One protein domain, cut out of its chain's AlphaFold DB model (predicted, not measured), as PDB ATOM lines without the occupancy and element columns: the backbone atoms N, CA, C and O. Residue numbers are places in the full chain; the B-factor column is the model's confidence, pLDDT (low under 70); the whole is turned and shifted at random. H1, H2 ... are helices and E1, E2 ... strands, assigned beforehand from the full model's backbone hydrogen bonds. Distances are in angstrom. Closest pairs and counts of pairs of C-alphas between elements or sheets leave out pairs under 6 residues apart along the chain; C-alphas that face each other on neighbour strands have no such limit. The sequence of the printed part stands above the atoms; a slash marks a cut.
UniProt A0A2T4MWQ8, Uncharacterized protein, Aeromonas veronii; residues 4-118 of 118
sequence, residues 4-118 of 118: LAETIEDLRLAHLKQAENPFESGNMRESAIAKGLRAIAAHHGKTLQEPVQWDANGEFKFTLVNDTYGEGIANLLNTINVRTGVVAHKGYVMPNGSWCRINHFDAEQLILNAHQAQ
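What this domain is: This is residues 4 to 118 of the 118 residues of an uncharacterized protein of Aeromonas veronii (UniProt A0A2T4MWQ8). The helical hairpin H1 and H2, crossed by H4, makes a bundle; the ribbon E1 and E2 packs on H2 and H4, and short H3 on H4. The 115 printed residues, mostly helix, run H1, H2, E1, H3, E2, H4. The whole is compact, spanning 43 by 32 by 24 A, radius of gyration of the C-alphas 13.5 A.

Where its parts are: Find C-alpha 4 at (4.001, 22.899, -30.682); H1 runs from there to residue 19, 24.8 A. Next come H2, 22 to 43, 31.0 A; E1, 59 to 63; H3, 70 to 77; E2, 99 to 103; and H4, 104 to 116, ending at (-5.991, 24.188, -30.139).

How they stand to each other: H2 touches the hub H4 with residues 30 to 40 alone, closest at the C-alphas of Gly 36 and Ile 111, 6.0 A. Antiparallel E1 and E2 have N 60 and O 102 within hydrogen-bond range, 2.8 A. Every O i to N i+4 pair is within range in H2, H3 and H4, 11 of 12 in H1.

The domain as a whole: The printed part has no cut; links H2 to E1 and H3 to E2 are long. Residues 86 to 91 and 118 have pLDDT under 70.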
ATOM      1  N   LEU A   4       5.034  22.939 -29.641       85.00
ATOM      2  CA  LEU A   4       4.001  22.899 -30.682       85.00
ATOM      3  C   LEU A   4       3.855  24.226 -31.445       85.00
ATOM      4  O   LEU A   4       3.697  24.219 -32.662       85.00
ATOM      5  N   ALA A   5       3.959  25.370 -30.765       83.94
ATOM      6  CA  ALA A   5       3.864  26.675 -31.421       83.94
ATOM      7  C   ALA A   5       5.039  26.904 -32.385       83.94
ATOM      8  O   ALA A   5       4.846  27.405 -33.490       83.94
ATOM      9  N   GLU A   6       6.243  26.465 -32.000       85.81
ATOM     10  CA  GLU A   6       7.401  26.478 -32.899       85.81
ATOM     11  C   GLU A   6       7.166  25.596 -34.129       85.81
ATOM     12  O   GLU A   6       7.452  26.017 -35.243       85.81
ATOM     13  N   THR A   7       6.591  24.399 -33.950       88.00
ATOM     14  CA  THR A   7       6.332  23.489 -35.079       88.00
ATOM     15  C   THR A   7       5.312  24.042 -36.068       88.00
ATOM     16  O   THR A   7       5.433  23.795 -37.264       88.00
ATOM     17  N   ILE A   8       4.336  24.825 -35.600       89.38
ATOM     18  CA  ILE A   8       3.354  25.477 -36.474       89.38
ATOM     19  C   ILE A   8       4.018  26.561 -37.324       89.38
ATOM     20  O   ILE A   8       3.729  26.650 -38.518       89.38
ATOM     21  N   GLU A   9       4.928  27.357 -36.756       90.12
ATOM     22  CA  GLU A   9       5.666  28.342 -37.555       90.12
ATOM     23  C   GLU A   9       6.627  27.657 -38.535       90.12
ATOM     24  O   GLU A   9       6.691  28.063 -39.694       90.12
ATOM     25  N   ASP A  10       7.293  26.570 -38.128       90.12
ATOM     26  CA  ASP A  10       8.143  25.768 -39.017       90.12
ATOM     27  C   ASP A  10       7.338  25.235 -40.228       90.12
ATOM     28  O   ASP A  10       7.784  25.342 -41.376       90.12
ATOM     29  N   LEU A  11       6.111  24.741 -40.002       91.50
ATOM     30  CA  LEU A  11       5.178  24.327 -41.062       91.50
ATOM     31  C   LEU A  11       4.754  25.499 -41.958       91.50
ATOM     32  O   LEU A  11       4.731  25.378 -43.185       91.50
ATOM     33  N   ARG A  12       4.454  26.659 -41.366       90.75
ATOM     34  CA  ARG A  12       4.086  27.871 -42.112       90.75
ATOM     35  C   ARG A  12       5.210  28.315 -43.045       90.75
ATOM     36  O   ARG A  12       4.955  28.622 -44.210       90.75
ATOM     37  N   LEU A  13       6.449  28.319 -42.555       89.69
ATOM     38  CA  LEU A  13       7.635  28.650 -43.344       89.69
ATOM     39  C   LEU A  13       7.855  27.644 -44.478       89.69
ATOM     40  O   LEU A  13       8.171  28.052 -45.596       89.69
ATOM     41  N   ALA A  14       7.641  26.349 -44.221       89.38
ATOM     42  CA  ALA A  14       7.724  25.324 -45.256       89.38
ATOM     43  C   ALA A  14       6.728  25.592 -46.399       89.38
ATOM     44  O   ALA A  14       7.114  25.537 -47.568       89.38
ATOM     45  N   HIS A  15       5.481  25.957 -46.086       88.94
ATOM     46  CA  HIS A  15       4.471  26.283 -47.098       88.94
ATOM     47  C   HIS A  15       4.800  27.532 -47.916       88.94
ATOM     48  O   HIS A  15       4.619  27.525 -49.132       88.94
ATOM     49  N   LEU A  16       5.338  28.583 -47.292       89.94
ATOM     50  CA  LEU A  16       5.746  29.792 -48.018       89.94
ATOM     51  C   LEU A  16       6.838  29.501 -49.059       89.94
ATOM     52  O   LEU A  16       6.813  30.066 -50.149       89.94
ATOM     53  N   LYS A  17       7.752  28.570 -48.761       88.00
ATOM     54  CA  LYS A  17       8.822  28.164 -49.684       88.00
ATOM     55  C   LYS A  17       8.377  27.219 -50.800       88.00
ATOM     56  O   LYS A  17       9.159  26.967 -51.714       88.00
ATOM     57  N   GLN A  18       7.156  26.684 -50.757       87.56
ATOM     58  CA  GLN A  18       6.721  25.630 -51.678       87.56
ATOM     59  C   GLN A  18       6.781  26.055 -53.151       87.56
ATOM     60  O   GLN A  18       7.134  25.244 -54.003       87.56
ATOM     61  N   ALA A  19       6.464  27.318 -53.447       83.81
ATOM     62  CA  ALA A  19       6.493  27.847 -54.811       83.81
ATOM     63  C   ALA A  19       7.916  28.146 -55.316       83.81
ATOM     64  O   ALA A  19       8.165  28.069 -56.516       83.81
ATOM     65  N   GLU A  20       8.842  28.482 -54.413       88.25
ATOM     66  CA  GLU A  20      10.217  28.870 -54.752       88.25
ATOM     67  C   GLU A  20      11.141  27.653 -54.867       88.25
ATOM     68  O   GLU A  20      11.926  27.544 -55.809       88.25
ATOM     69  N   ASN A  21      11.041  26.727 -53.911       91.56
ATOM     70  CA  ASN A  21      11.864  25.527 -53.847       91.56
ATOM     71  C   ASN A  21      11.060  24.349 -53.261       91.56
ATOM     72  O   ASN A  21      11.107  24.101 -52.050       91.56
ATOM     73  N   PRO A  22      10.333  23.590 -54.104       87.88
ATOM     74  CA  PRO A  22       9.462  22.503 -53.655       87.88
ATOM     75  C   PRO A  22      10.193  21.400 -52.881       87.88
ATOM     76  O   PRO A  22       9.633  20.823 -51.952       87.88
ATOM     77  N   PHE A  23      11.444  21.108 -53.249       87.25
ATOM     78  CA  PHE A  23      12.238  20.068 -52.595       87.25
ATOM     79  C   PHE A  23      12.633  20.477 -51.174       87.25
ATOM     80  O   PHE A  23      12.429  19.727 -50.221       87.25
ATOM     81  N   GLU A  24      13.163  21.689 -51.019       89.69
ATOM     82  CA  GLU A  24      13.515  22.226 -49.703       89.69
ATOM     83  C   GLU A  24      12.276  22.387 -48.812       89.69
ATOM     84  O   GLU A  24      12.308  21.998 -47.648       89.69
ATOM     85  N   SER A  25      11.168  22.880 -49.376       90.25
ATOM     86  CA  SER A  25       9.870  22.970 -48.699       90.25
ATOM     87  C   SER A  25       9.393  21.610 -48.179       90.25
ATOM     88  O   SER A  25       9.009  21.504 -47.014       90.25
ATOM     89  N   GLY A  26       9.489  20.555 -48.998       88.56
ATOM     90  CA  GLY A  26       9.160  19.185 -48.598       88.56
ATOM     91  C   GLY A  26       9.973  18.716 -47.391       88.56
ATOM     92  O   GLY A  26       9.392  18.313 -46.384       88.56
ATOM     93  N   ASN A  27      11.298  18.872 -47.442       89.38
ATOM     94  CA  ASN A  27      12.187  18.489 -46.339       89.38
ATOM     95  C   ASN A  27      11.907  19.293 -45.057       89.38
ATOM     96  O   ASN A  27      11.919  18.742 -43.954       89.38
ATOM     97  N   MET A  28      11.649  20.600 -45.186       92.62
ATOM     98  CA  MET A  28      11.309  21.458 -44.048       92.62
ATOM     99  C   MET A  28      10.005  21.018 -43.390       92.62
ATOM    100  O   MET A  28       9.949  20.890 -42.168       92.62
ATOM    101  N   ARG A  29       8.980  20.737 -44.197       93.81
ATOM    102  CA  ARG A  29       7.692  20.240 -43.718       93.81
ATOM    103  C   ARG A  29       7.852  18.908 -42.996       93.81
ATOM    104  O   ARG A  29       7.351  18.757 -41.891       93.81
ATOM    105  N   GLU A  30       8.579  17.959 -43.579       93.56
ATOM    106  CA  GLU A  30       8.764  16.633 -42.982       93.56
ATOM    107  C   GLU A  30       9.509  16.700 -41.642       93.56
ATOM    108  O   GLU A  30       9.109  16.063 -40.665       93.56
ATOM    109  N   SER A  31      10.531  17.556 -41.561       92.31
ATOM    110  CA  SER A  31      11.244  17.855 -40.316       92.31
ATOM    111  C   SER A  31      10.330  18.493 -39.259       92.31
ATOM    112  O   SER A  31      10.330  18.080 -38.094       92.31
ATOM    113  N   ALA A  32       9.503  19.464 -39.659       94.44
ATOM    114  CA  ALA A  32       8.553  20.133 -38.773       94.44
ATOM    115  C   ALA A  32       7.484  19.163 -38.244       94.44
ATOM    116  O   ALA A  32       7.194  19.166 -37.046       94.44
ATOM    117  N   ILE A  33       6.964  18.276 -39.101       95.75
ATOM    118  CA  ILE A  33       6.028  17.216 -38.708       95.75
ATOM    119  C   ILE A  33       6.683  16.285 -37.689       95.75
ATOM    120  O   ILE A  33       6.108  16.050 -36.628       95.75
ATOM    121  N   ALA A  34       7.897  15.790 -37.951       94.94
ATOM    122  CA  ALA A  34       8.607  14.921 -37.014       94.94
ATOM    123  C   ALA A  34       8.786  15.582 -35.633       94.94
ATOM    124  O   ALA A  34       8.531  14.955 -34.598       94.94
ATOM    125  N   LYS A  35       9.156  16.871 -35.604       94.12
ATOM    126  CA  LYS A  35       9.257  17.670 -34.372       94.12
ATOM    127  C   LYS A  35       7.895  17.818 -33.677       94.12
ATOM    128  O   LYS A  35       7.823  17.652 -32.459       94.12
ATOM    129  N   GLY A  36       6.823  18.068 -34.429       94.69
ATOM    130  CA  GLY A  36       5.454  18.183 -33.918       94.69
ATOM    131  C   GLY A  36       4.933  16.886 -33.303       94.69
ATOM    132  O   GLY A  36       4.455  16.892 -32.171       94.69
ATOM    133  N   LEU A  37       5.108  15.752 -33.985       95.56
ATOM    134  CA  LEU A  37       4.720  14.434 -33.470       95.56
ATOM    135  C   LEU A  37       5.457  14.093 -32.166       95.56
ATOM    136  O   LEU A  37       4.848  13.586 -31.221       95.56
ATOM    137  N   ARG A  38       6.750  14.431 -32.075       94.88
ATOM    138  CA  ARG A  38       7.526  14.297 -30.833       94.88
ATOM    139  C   ARG A  38       6.975  15.191 -29.722       94.88
ATOM    140  O   ARG A  38       6.844  14.735 -28.588       94.88
ATOM    141  N   ALA A  39       6.643  16.443 -30.036       93.75
ATOM    142  CA  ALA A  39       6.080  17.386 -29.075       93.75
ATOM    143  C   ALA A  39       4.719  16.916 -28.533       93.75
ATOM    144  O   ALA A  39       4.485  17.023 -27.331       93.75
ATOM    145  N   ILE A  40       3.865  16.330 -29.381       94.50
ATOM    146  CA  ILE A  40       2.597  15.706 -28.966       94.50
ATOM    147  C   ILE A  40       2.864  14.571 -27.973       94.50
ATOM    148  O   ILE A  40       2.299  14.571 -26.882       94.50
ATOM    149  N   ALA A  41       3.743  13.621 -28.310       94.62
ATOM    150  CA  ALA A  41       4.055  12.509 -27.411       94.62
ATOM    151  C   ALA A  41       4.584  13.018 -26.056       94.62
ATOM    152  O   ALA A  41       4.063  12.639 -25.005       94.62
ATOM    153  N   ALA A  42       5.542  13.949 -26.082       93.56
ATOM    154  CA  ALA A  42       6.135  14.531 -24.882       93.56
ATOM    155  C   ALA A  42       5.111  15.289 -24.020       93.56
ATOM    156  O   ALA A  42       5.154  15.187 -22.795       93.56
ATOM    157  N   HIS A  43       4.164  16.004 -24.637       92.25
ATOM    158  CA  HIS A  43       3.089  16.702 -23.926       92.25
ATOM    159  C   HIS A  43       2.222  15.747 -23.091       92.25
ATOM    160  O   HIS A  43       1.794  16.100 -21.995       92.25
ATOM    161  N   HIS A  44       2.032  14.513 -23.561       93.25
ATOM    162  CA  HIS A  44       1.315  13.460 -22.841       93.25
ATOM    163  C   HIS A  44       2.221  12.591 -21.945       93.25
ATOM    164  O   HIS A  44       1.784  11.544 -21.466       93.25
ATOM    165  N   GLY A  45       3.477  12.991 -21.716       94.44
ATOM    166  CA  GLY A  45       4.438  12.228 -20.912       94.44
ATOM    167  C   GLY A  45       4.900  10.926 -21.573       94.44
ATOM    168  O   GLY A  45       5.312  10.000 -20.879       94.44
ATOM    169  N   LYS A  46       4.803  10.835 -22.904       95.00
ATOM    170  CA  LYS A  46       5.159   9.660 -23.706       95.00
ATOM    171  C   LYS A  46       6.421   9.916 -24.525       95.00
ATOM    172  O   LYS A  46       6.738  11.050 -24.878       95.00
ATOM    173  N   THR A  47       7.099   8.835 -24.895       95.81
ATOM    174  CA  THR A  47       8.302   8.883 -25.738       95.81
ATOM    175  C   THR A  47       8.015   8.247 -27.090       95.81
ATOM    176  O   THR A  47       7.657   7.070 -27.163       95.81
ATOM    177  N   LEU A  48       8.191   9.022 -28.159       95.19
ATOM    178  CA  LEU A  48       8.087   8.540 -29.535       95.19
ATOM    179  C   LEU A  48       9.367   7.784 -29.928       95.19
ATOM    180  O   LEU A  48      10.464   8.147 -29.506       95.19
ATOM    181  N   GLN A  49       9.234   6.724 -30.722       95.12
ATOM    182  CA  GLN A  49      10.363   5.977 -31.264       95.12
ATOM    183  C   GLN A  49      11.128   6.842 -32.268       95.12
ATOM    184  O   GLN A  49      10.553   7.354 -33.228       95.12
ATOM    185  N   GLU A  50      12.440   6.949 -32.064       91.81
ATOM    186  CA  GLU A  50      13.336   7.738 -32.907       91.81
ATOM    187  C   GLU A  50      14.231   6.848 -33.794       91.81
ATOM    188  O   GLU A  50      14.616   5.752 -33.372       91.81
ATOM    189  N   PRO A  51      14.606   7.313 -35.004       89.69
ATOM    190  CA  PRO A  51      14.110   8.531 -35.649       89.69
ATOM    191  C   PRO A  51      12.638   8.389 -36.063       89.69
ATOM    192  O   PRO A  51      12.210   7.294 -36.432       89.69
ATOM    193  N   VAL A  52      11.874   9.486 -36.048       90.50
ATOM    194  CA  VAL A  52      10.531   9.506 -36.654       90.50
ATOM    195  C   VAL A  52      10.680   9.258 -38.155       90.50
ATOM    196  O   VAL A  52      11.119  10.129 -38.899       90.50
ATOM    197  N   GLN A  53      10.370   8.039 -38.594       85.62
ATOM    198  CA  GLN A  53      10.522   7.633 -39.990       85.62
ATOM    199  C   GLN A  53       9.318   8.091 -40.811       85.62
ATOM    200  O   GLN A  53       8.179   7.871 -40.389       85.62
ATOM    201  N   TRP A  54       9.573   8.616 -42.007       90.94
ATOM    202  CA  TRP A  54       8.574   8.762 -43.061       90.94
ATOM    203  C   TRP A  54       8.998   8.007 -44.320       90.94
ATOM    204  O   TRP A  54      10.184   7.732 -44.519       90.94
ATOM    205  N   ASP A  55       8.028   7.608 -45.137       88.75
ATOM    206  CA  ASP A  55       8.274   6.922 -46.404       88.75
ATOM    207  C   ASP A  55       8.062   7.837 -47.622       88.75
ATOM    208  O   ASP A  55       7.662   8.996 -47.506       88.75
ATOM    209  N   ALA A  56       8.312   7.298 -48.819       85.50
ATOM    210  CA  ALA A  56       8.138   8.024 -50.078       85.50
ATOM    211  C   ALA A  56       6.675   8.415 -50.382       85.50
ATOM    212  O   ALA A  56       6.439   9.221 -51.278       85.50
ATOM    213  N   ASN A  57       5.699   7.863 -49.653       85.94
ATOM    214  CA  ASN A  57       4.288   8.239 -49.754       85.94
ATOM    215  C   ASN A  57       3.923   9.364 -48.772       85.94
ATOM    216  O   ASN A  57       2.759   9.766 -48.701       85.94
ATOM    217  N   GLY A  58       4.893   9.859 -47.995       87.62
ATOM    218  CA  GLY A  58       4.671  10.850 -46.954       87.62
ATOM    219  C   GLY A  58       3.957  10.284 -45.727       87.62
ATOM    220  O   GLY A  58       3.293  11.043 -45.025       87.62
ATOM    221  N   GLU A  59       4.038   8.972 -45.474       92.25
ATOM    222  CA  GLU A  59       3.493   8.370 -44.254       92.25
ATOM    223  C   GLU A  59       4.530   8.367 -43.130       92.25
ATOM    224  O   GLU A  59       5.572   7.726 -43.240       92.25
ATOM    225  N   PHE A  60       4.204   9.009 -42.011       94.94
ATOM    226  CA  PHE A  60       4.982   9.022 -40.778       94.94
ATOM    227  C   PHE A  60       4.611   7.845 -39.883       94.94
ATOM    228  O   PHE A  60       3.429   7.568 -39.669       94.94
ATOM    229  N   LYS A  61       5.608   7.181 -39.293       93.31
ATOM    230  CA  LYS A  61       5.387   6.212 -38.213       93.31
ATOM    231  C   LYS A  61       5.233   6.936 -36.879       93.31
ATOM    232  O   LYS A  61       6.171   7.576 -36.411       93.31
ATOM    233  N   PHE A  62       4.081   6.766 -36.240       94.44
ATOM    234  CA  PHE A  62       3.819   7.249 -34.889       94.44
ATOM    235  C   PHE A  62       3.790   6.064 -33.917       94.44
ATOM    236  O   PHE A  62       2.737   5.471 -33.670       94.44
ATOM    237  N   THR A  63       4.961   5.699 -33.394       95.31
ATOM    238  CA  THR A  63       5.153   4.538 -32.511       95.31
ATOM    239  C   THR A  63       5.712   4.980 -31.167       95.31
ATOM    240  O   THR A  63       6.711   5.691 -31.140       95.31
ATOM    241  N   LEU A  64       5.110   4.551 -30.058       95.88
ATOM    242  CA  LEU A  64       5.623   4.826 -28.713       95.88
ATOM    243  C   LEU A  64       6.626   3.759 -28.253       95.88
ATOM    244  O   LEU A  64       6.506   2.581 -28.591       95.88
ATOM    245  N   VAL A  65       7.611   4.163 -27.451       95.19
ATOM    246  CA  VAL A  65       8.628   3.260 -26.889       95.19
ATOM    247  C   VAL A  65       8.089   2.574 -25.636       95.19
ATOM    248  O   VAL A  65       7.933   3.223 -24.608       95.19
ATOM    249  N   ASN A  66       7.868   1.255 -25.707       91.75
ATOM    250  CA  ASN A  66       7.420   0.414 -24.584       91.75
ATOM    251  C   ASN A  66       6.183   0.958 -23.841       91.75
ATOM    252  O   ASN A  66       6.039   0.753 -22.638       91.75
ATOM    253  N   ASP A  67       5.301   1.659 -24.552       94.81
ATOM    254  CA  ASP A  67       4.135   2.318 -23.973       94.81
ATOM    255  C   ASP A  67       2.940   2.254 -24.936       94.81
ATOM    256  O   ASP A  67       3.066   1.880 -26.103       94.81
ATOM    257  N   THR A  68       1.771   2.620 -24.430       95.31
ATOM    258  CA  THR A  68       0.513   2.743 -25.161       95.31
ATOM    259  C   THR A  68       0.069   4.201 -25.213       95.31
ATOM    260  O   THR A  68       0.507   5.036 -24.413       95.31
ATOM    261  N   TYR A  69      -0.795   4.522 -26.173       94.38
ATOM    262  CA  TYR A  69      -1.272   5.878 -26.420       94.38
ATOM    263  C   TYR A  69      -1.964   6.497 -25.203       94.38
ATOM    264  O   TYR A  69      -1.789   7.685 -24.929       94.38
ATOM    265  N   GLY A  70      -2.719   5.703 -24.443       94.81
ATOM    266  CA  GLY A  70      -3.635   6.232 -23.439       94.81
ATOM    267  C   GLY A  70      -4.758   7.061 -24.074       94.81
ATOM    268  O   GLY A  70      -4.819   7.240 -25.291       94.81
ATOM    269  N   GLU A  71      -5.681   7.557 -23.250       93.88
ATOM    270  CA  GLU A  71      -6.879   8.250 -23.750       93.88
ATOM    271  C   GLU A  71      -6.548   9.563 -24.464       93.88
ATOM    272  O   GLU A  71      -7.124   9.845 -25.508       93.88
ATOM    273  N   GLY A  72      -5.587  10.341 -23.952       92.50
ATOM    274  CA  GLY A  72      -5.233  11.646 -24.519       92.50
ATOM    275  C   GLY A  72      -4.751  11.557 -25.969       92.50
ATOM    276  O   GLY A  72      -5.347  12.164 -26.858       92.50
ATOM    277  N   ILE A  73      -3.718  10.748 -26.223       94.25
ATOM    278  CA  ILE A  73      -3.186  10.567 -27.580       94.25
ATOM    279  C   ILE A  73      -4.206   9.849 -28.466       94.25
ATOM    280  O   ILE A  73      -4.373  10.241 -29.616       94.25
ATOM    281  N   ALA A  74      -4.910   8.831 -27.959       93.62
ATOM    282  CA  ALA A  74      -5.916   8.125 -28.750       93.62
ATOM    283  C   ALA A  74      -7.047   9.060 -29.210       93.62
ATOM    284  O   ALA A  74      -7.402   9.054 -30.387       93.62
ATOM    285  N   ASN A  75      -7.564   9.915 -28.324       93.06
ATOM    286  CA  ASN A  75      -8.585  10.907 -28.662       93.06
ATOM    287  C   ASN A  75      -8.088  11.893 -29.719       93.06
ATOM    288  O   ASN A  75      -8.820  12.197 -30.659       93.06
ATOM    289  N   LEU A  76      -6.838  12.342 -29.602       93.25
ATOM    290  CA  LEU A  76      -6.229  13.236 -30.578       93.25
ATOM    291  C   LEU A  76      -6.047  12.545 -31.940       93.25
ATOM    292  O   LEU A  76      -6.458  13.092 -32.961       93.25
ATOM    293  N   LEU A  77      -5.514  11.320 -31.972       93.38
ATOM    294  CA  LEU A  77      -5.354  10.532 -33.202       93.38
ATOM    295  C   LEU A  77      -6.700  10.224 -33.877       93.38
ATOM    296  O   LEU A  77      -6.774  10.170 -35.099       93.38
ATOM    297  N   ASN A  78      -7.781  10.103 -33.105       92.31
ATOM    298  CA  ASN A  78      -9.138   9.917 -33.624       92.31
ATOM    299  C   ASN A  78      -9.734  11.162 -34.310       92.31
ATOM    300  O   ASN A  78     -10.816  11.076 -34.899       92.31
ATOM    301  N   THR A  79      -9.051  12.313 -34.272       92.31
ATOM    302  CA  THR A  79      -9.475  13.528 -34.994       92.31
ATOM    303  C   THR A  79      -9.080  13.532 -36.474       92.31
ATOM    304  O   THR A  79      -9.620  14.328 -37.244       92.31
ATOM    305  N   ILE A  80      -8.185  12.632 -36.885       92.25
ATOM    306  CA  ILE A  80      -7.616  12.548 -38.236       92.25
ATOM    307  C   ILE A  80      -7.782  11.139 -38.816       92.25
ATOM    308  O   ILE A  80      -8.291  10.233 -38.151       92.25
ATOM    309  N   ASN A  81      -7.353  10.931 -40.062       90.94
ATOM    310  CA  ASN A  81      -7.231   9.580 -40.596       90.94
ATOM    311  C   ASN A  81      -5.887   8.977 -40.182       90.94
ATOM    312  O   ASN A  81      -4.838   9.608 -40.305       90.94
ATOM    313  N   VAL A  82      -5.914   7.725 -39.732       90.44
ATOM    314  CA  VAL A  82      -4.703   6.972 -39.394       90.44
ATOM    315  C   VAL A  82      -4.708   5.616 -40.084       90.44
ATOM    316  O   VAL A  82      -5.732   5.129 -40.568       90.44
ATOM    317  N   ARG A  83      -3.554   4.956 -40.116       85.62
ATOM    318  CA  ARG A  83      -3.415   3.600 -40.647       85.62
ATOM    319  C   ARG A  83      -2.764   2.693 -39.604       85.62
ATOM    320  O   ARG A  83      -1.580   2.823 -39.314       85.62
ATOM    321  N   THR A  84      -3.521   1.730 -39.086       80.38
ATOM    322  CA  THR A  84      -3.026   0.659 -38.190       80.38
ATOM    323  C   THR A  84      -2.845  -0.688 -38.919       80.38
ATOM    324  O   THR A  84      -2.635  -1.725 -38.297       80.38
ATOM    325  N   GLY A  85      -2.908  -0.693 -40.261       74.44
ATOM    326  CA  GLY A  85      -2.837  -1.888 -41.115       74.44
ATOM    327  C   GLY A  85      -2.574  -1.558 -42.590       74.44
ATOM    328  O   GLY A  85      -1.839  -0.625 -42.892       74.44
ATOM    329  N   VAL A  86      -3.165  -2.308 -43.530       63.59
ATOM    330  CA  VAL A  86      -2.958  -2.082 -44.981       63.59
ATOM    331  C   VAL A  86      -3.802  -0.929 -45.525       63.59
ATOM    332  O   VAL A  86      -3.410  -0.321 -46.511       63.59
ATOM    333  N   VAL A  87      -4.918  -0.574 -44.884       64.00
ATOM    334  CA  VAL A  87      -5.851   0.470 -45.349       64.00
ATOM    335  C   VAL A  87      -5.971   1.563 -44.291       64.00
ATOM    336  O   VAL A  87      -6.152   1.255 -43.111       64.00
ATOM    337  N   ALA A  88      -5.853   2.826 -44.709       63.75
ATOM    338  CA  ALA A  88      -6.111   3.972 -43.844       63.75
ATOM    339  C   ALA A  88      -7.598   4.022 -43.487       63.75
ATOM    340  O   ALA A  88      -8.462   3.785 -44.331       63.75
ATOM    341  N   HIS A  89      -7.899   4.316 -42.233       66.38
ATOM    342  CA  HIS A  89      -9.259   4.390 -41.742       66.38
ATOM    343  C   HIS A  89      -9.384   5.510 -40.724       66.38
ATOM    344  O   HIS A  89      -8.496   5.740 -39.905       66.38
ATOM    345  N   LYS A  90     -10.565   6.122 -40.681       65.00
ATOM    346  CA  LYS A  90     -11.017   6.903 -39.525       65.00
ATOM    347  C   LYS A  90     -11.462   5.970 -38.388       65.00
ATOM    348  O   LYS A  90     -12.546   6.096 -37.826       65.00
ATOM    349  N   GLY A  91     -10.689   4.911 -38.180       59.75
ATOM    350  CA  GLY A  91     -11.009   3.814 -37.286       59.75
ATOM    351  C   GLY A  91     -10.405   4.105 -35.930       59.75
ATOM    352  O   GLY A  91      -9.210   4.347 -35.816       59.75
ATOM    353  N   TYR A  92     -11.293   4.088 -34.949       73.62
ATOM    354  CA  TYR A  92     -11.060   4.244 -33.528       73.62
ATOM    355  C   TYR A  92      -9.693   3.698 -33.077       73.62
ATOM    356  O   TYR A  92      -9.527   2.499 -32.843       73.62
ATOM    357  N   VAL A  93      -8.710   4.589 -32.955       87.62
ATOM    358  CA  VAL A  93      -7.453   4.330 -32.264       87.62
ATOM    359  C   VAL A  93      -7.800   4.059 -30.818       87.62
ATOM    360  O   VAL A  93      -8.344   4.916 -30.120       87.62
ATOM    361  N   MET A  94      -7.513   2.838 -30.385       89.50
ATOM    362  CA  MET A  94      -7.734   2.440 -29.008       89.50
ATOM    363  C   MET A  94      -6.602   2.972 -28.116       89.50
ATOM    364  O   MET A  94      -5.442   2.974 -28.538       89.50
ATOM    365  N   PRO A  95      -6.895   3.344 -26.857       92.69
ATOM    366  CA  PRO A  95      -5.881   3.763 -25.886       92.69
ATOM    367  C   PRO A  95      -4.756   2.748 -25.653       92.69
ATOM    368  O   PRO A  95      -3.645   3.139 -25.312       92.69
ATOM    369  N   ASN A  96      -5.027   1.452 -25.842       91.62
ATOM    370  CA  ASN A  96      -4.046   0.371 -25.694       91.62
ATOM    371  C   ASN A  96      -3.176   0.145 -26.947       91.62
ATOM    372  O   ASN A  96      -2.293  -0.711 -26.926       91.62
ATOM    373  N   GLY A  97      -3.422   0.883 -28.032       89.88
ATOM    374  CA  GLY A  97      -2.549   0.899 -29.197       89.88
ATOM    375  C   GLY A  97      -1.211   1.561 -28.874       89.88
ATOM    376  O   GLY A  97      -1.110   2.371 -27.955       89.88
ATOM    377  N   SER A  98      -0.177   1.218 -29.632       92.12
ATOM    378  CA  SER A  98       1.172   1.777 -29.464       92.12
ATOM    379  C   SER A  98       1.802   2.245 -30.772       92.12
ATOM    380  O   SER A  98       2.873   2.852 -30.747       92.12
ATOM    381  N   TRP A  99       1.162   1.975 -31.914       93.00
ATOM    382  CA  TRP A  99       1.673   2.346 -33.226       93.00
ATOM    383  C   TRP A  99       0.555   2.592 -34.252       93.00
ATOM    384  O   TRP A  99      -0.500   1.955 -34.229       93.00
ATOM    385  N   CYS A 100       0.810   3.530 -35.162       92.62
ATOM    386  CA  CYS A 100       0.021   3.797 -36.356       92.62
ATOM    387  C   CYS A 100       0.897   4.518 -37.387       92.62
ATOM    388  O   CYS A 100       2.031   4.918 -37.101       92.62
ATOM    389  N   ARG A 101       0.385   4.659 -38.608       92.88
ATOM    390  CA  ARG A 101       0.943   5.541 -39.630       92.88
ATOM    391  C   ARG A 101       0.003   6.700 -39.908       92.88
ATOM    392  O   ARG A 101      -1.215   6.526 -39.859       92.88
ATOM    393  N   ILE A 102       0.582   7.850 -40.227       94.25
ATOM    394  CA  ILE A 102      -0.134   9.105 -40.441       94.25
ATOM    395  C   ILE A 102       0.396   9.744 -41.723       94.25
ATOM    396  O   ILE A 102       1.604   9.911 -41.860       94.25
ATOM    397  N   ASN A 103      -0.472  10.085 -42.675       93.25
ATOM    398  CA  ASN A 103      -0.051  10.846 -43.854       93.25
ATOM    399  C   ASN A 103       0.370  12.268 -43.440       93.25
ATOM    400  O   ASN A 103      -0.184  12.808 -42.488       93.25
ATOM    401  N   HIS A 104       1.308  12.898 -44.151       93.12
ATOM    402  CA  HIS A 104       1.773  14.247 -43.825       93.12
ATOM    403  C   HIS A 104       0.651  15.284 -43.657       93.12
ATOM    404  O   HIS A 104       0.724  16.087 -42.733       93.12
ATOM    405  N   PHE A 105      -0.421  15.227 -44.455       93.19
ATOM    406  CA  PHE A 105      -1.536  16.174 -44.348       93.19
ATOM    407  C   PHE A 105      -2.327  15.958 -43.053       93.19
ATOM    408  O   PHE A 105      -2.647  16.908 -42.340       93.19
ATOM    409  N   ASP A 106      -2.607  14.695 -42.719       94.88
ATOM    410  CA  ASP A 106      -3.253  14.332 -41.457       94.88
ATOM    411  C   ASP A 106      -2.343  14.673 -40.261       94.88
ATOM    412  O   ASP A 106      -2.827  15.113 -39.223       94.88
ATOM    413  N   ALA A 107      -1.021  14.527 -40.397       94.69
ATOM    414  CA  ALA A 107      -0.062  14.839 -39.340       94.69
ATOM    415  C   ALA A 107       0.005  16.346 -39.048       94.69
ATOM    416  O   ALA A 107       0.039  16.743 -37.885       94.69
ATOM    417  N   GLU A 108      -0.035  17.191 -40.077       95.25
ATOM    418  CA  GLU A 108      -0.168  18.640 -39.904       95.25
ATOM    419  C   GLU A 108      -1.474  19.003 -39.199       95.25
ATOM    420  O   GLU A 108      -1.468  19.765 -38.228       95.25
ATOM    421  N   GLN A 109      -2.590  18.410 -39.631       94.12
ATOM    422  CA  GLN A 109      -3.883  18.633 -38.993       94.12
ATOM    423  C   GLN A 109      -3.873  18.187 -37.525       94.12
ATOM    424  O   GLN A 109      -4.421  18.880 -36.671       94.12
ATOM    425  N   LEU A 110      -3.210  17.072 -37.209       94.38
ATOM    426  CA  LEU A 110      -3.031  16.593 -35.839       94.38
ATOM    427  C   LEU A 110      -2.283  17.614 -34.977       94.38
ATOM    428  O   LEU A 110      -2.699  17.876 -33.852       94.38
ATOM    429  N   ILE A 111      -1.202  18.202 -35.499       94.56
ATOM    430  CA  ILE A 111      -0.399  19.222 -34.805       94.56
ATOM    431  C   ILE A 111      -1.237  20.477 -34.540       94.56
ATOM    432  O   ILE A 111      -1.209  21.014 -33.429       94.56
ATOM    433  N   LEU A 112      -2.029  20.915 -35.522       92.31
ATOM    434  CA  LEU A 112      -2.950  22.043 -35.362       92.31
ATOM    435  C   LEU A 112      -4.023  21.752 -34.303       92.31
ATOM    436  O   LEU A 112      -4.244  22.576 -33.415       92.31
ATOM    437  N   ASN A 113      -4.638  20.567 -34.349       92.25
ATOM    438  CA  ASN A 113      -5.638  20.137 -33.369       92.25
ATOM    439  C   ASN A 113      -5.039  20.061 -31.956       92.25
ATOM    440  O   ASN A 113      -5.670  20.491 -30.993       92.25
ATOM    441  N   ALA A 114      -3.807  19.558 -31.831       89.69
ATOM    442  CA  ALA A 114      -3.101  19.453 -30.556       89.69
ATOM    443  C   ALA A 114      -2.853  20.825 -29.929       89.69
ATOM    444  O   ALA A 114      -3.003  20.978 -28.724       89.69
ATOM    445  N   HIS A 115      -2.494  21.823 -30.740       88.88
ATOM    446  CA  HIS A 115      -2.269  23.181 -30.260       88.88
ATOM    447  C   HIS A 115      -3.562  23.873 -29.808       88.88
ATOM    448  O   HIS A 115      -3.542  24.599 -28.822       88.88
ATOM    449  N   GLN A 116      -4.679  23.631 -30.497       84.50
ATOM    450  CA  GLN A 116      -5.991  24.188 -30.139       84.50
ATOM    451  C   GLN A 116      -6.602  23.562 -28.876       84.50
ATOM    452  O   GLN A 116      -7.488  24.161 -28.273       84.50
ATOM    453  N   ALA A 117      -6.166  22.357 -28.504       76.19
ATOM    454  CA  ALA A 117      -6.624  21.648 -27.311       76.19
ATOM    455  C   ALA A 117      -5.849  22.022 -26.027       76.19
ATOM    456  O   ALA A 117      -6.183  21.496 -24.962       76.19
ATOM    457  N   GLN A 118      -4.821  22.881 -26.131       68.62
ATOM    458  CA  GLN A 118      -4.067  23.449 -25.000       68.62
ATOM    459  C   GLN A 118      -4.781  24.666 -24.409       68.62
ATOM    460  O   GLN A 118      -4.716  24.814 -23.168       68.62
TER     461      GLN A 118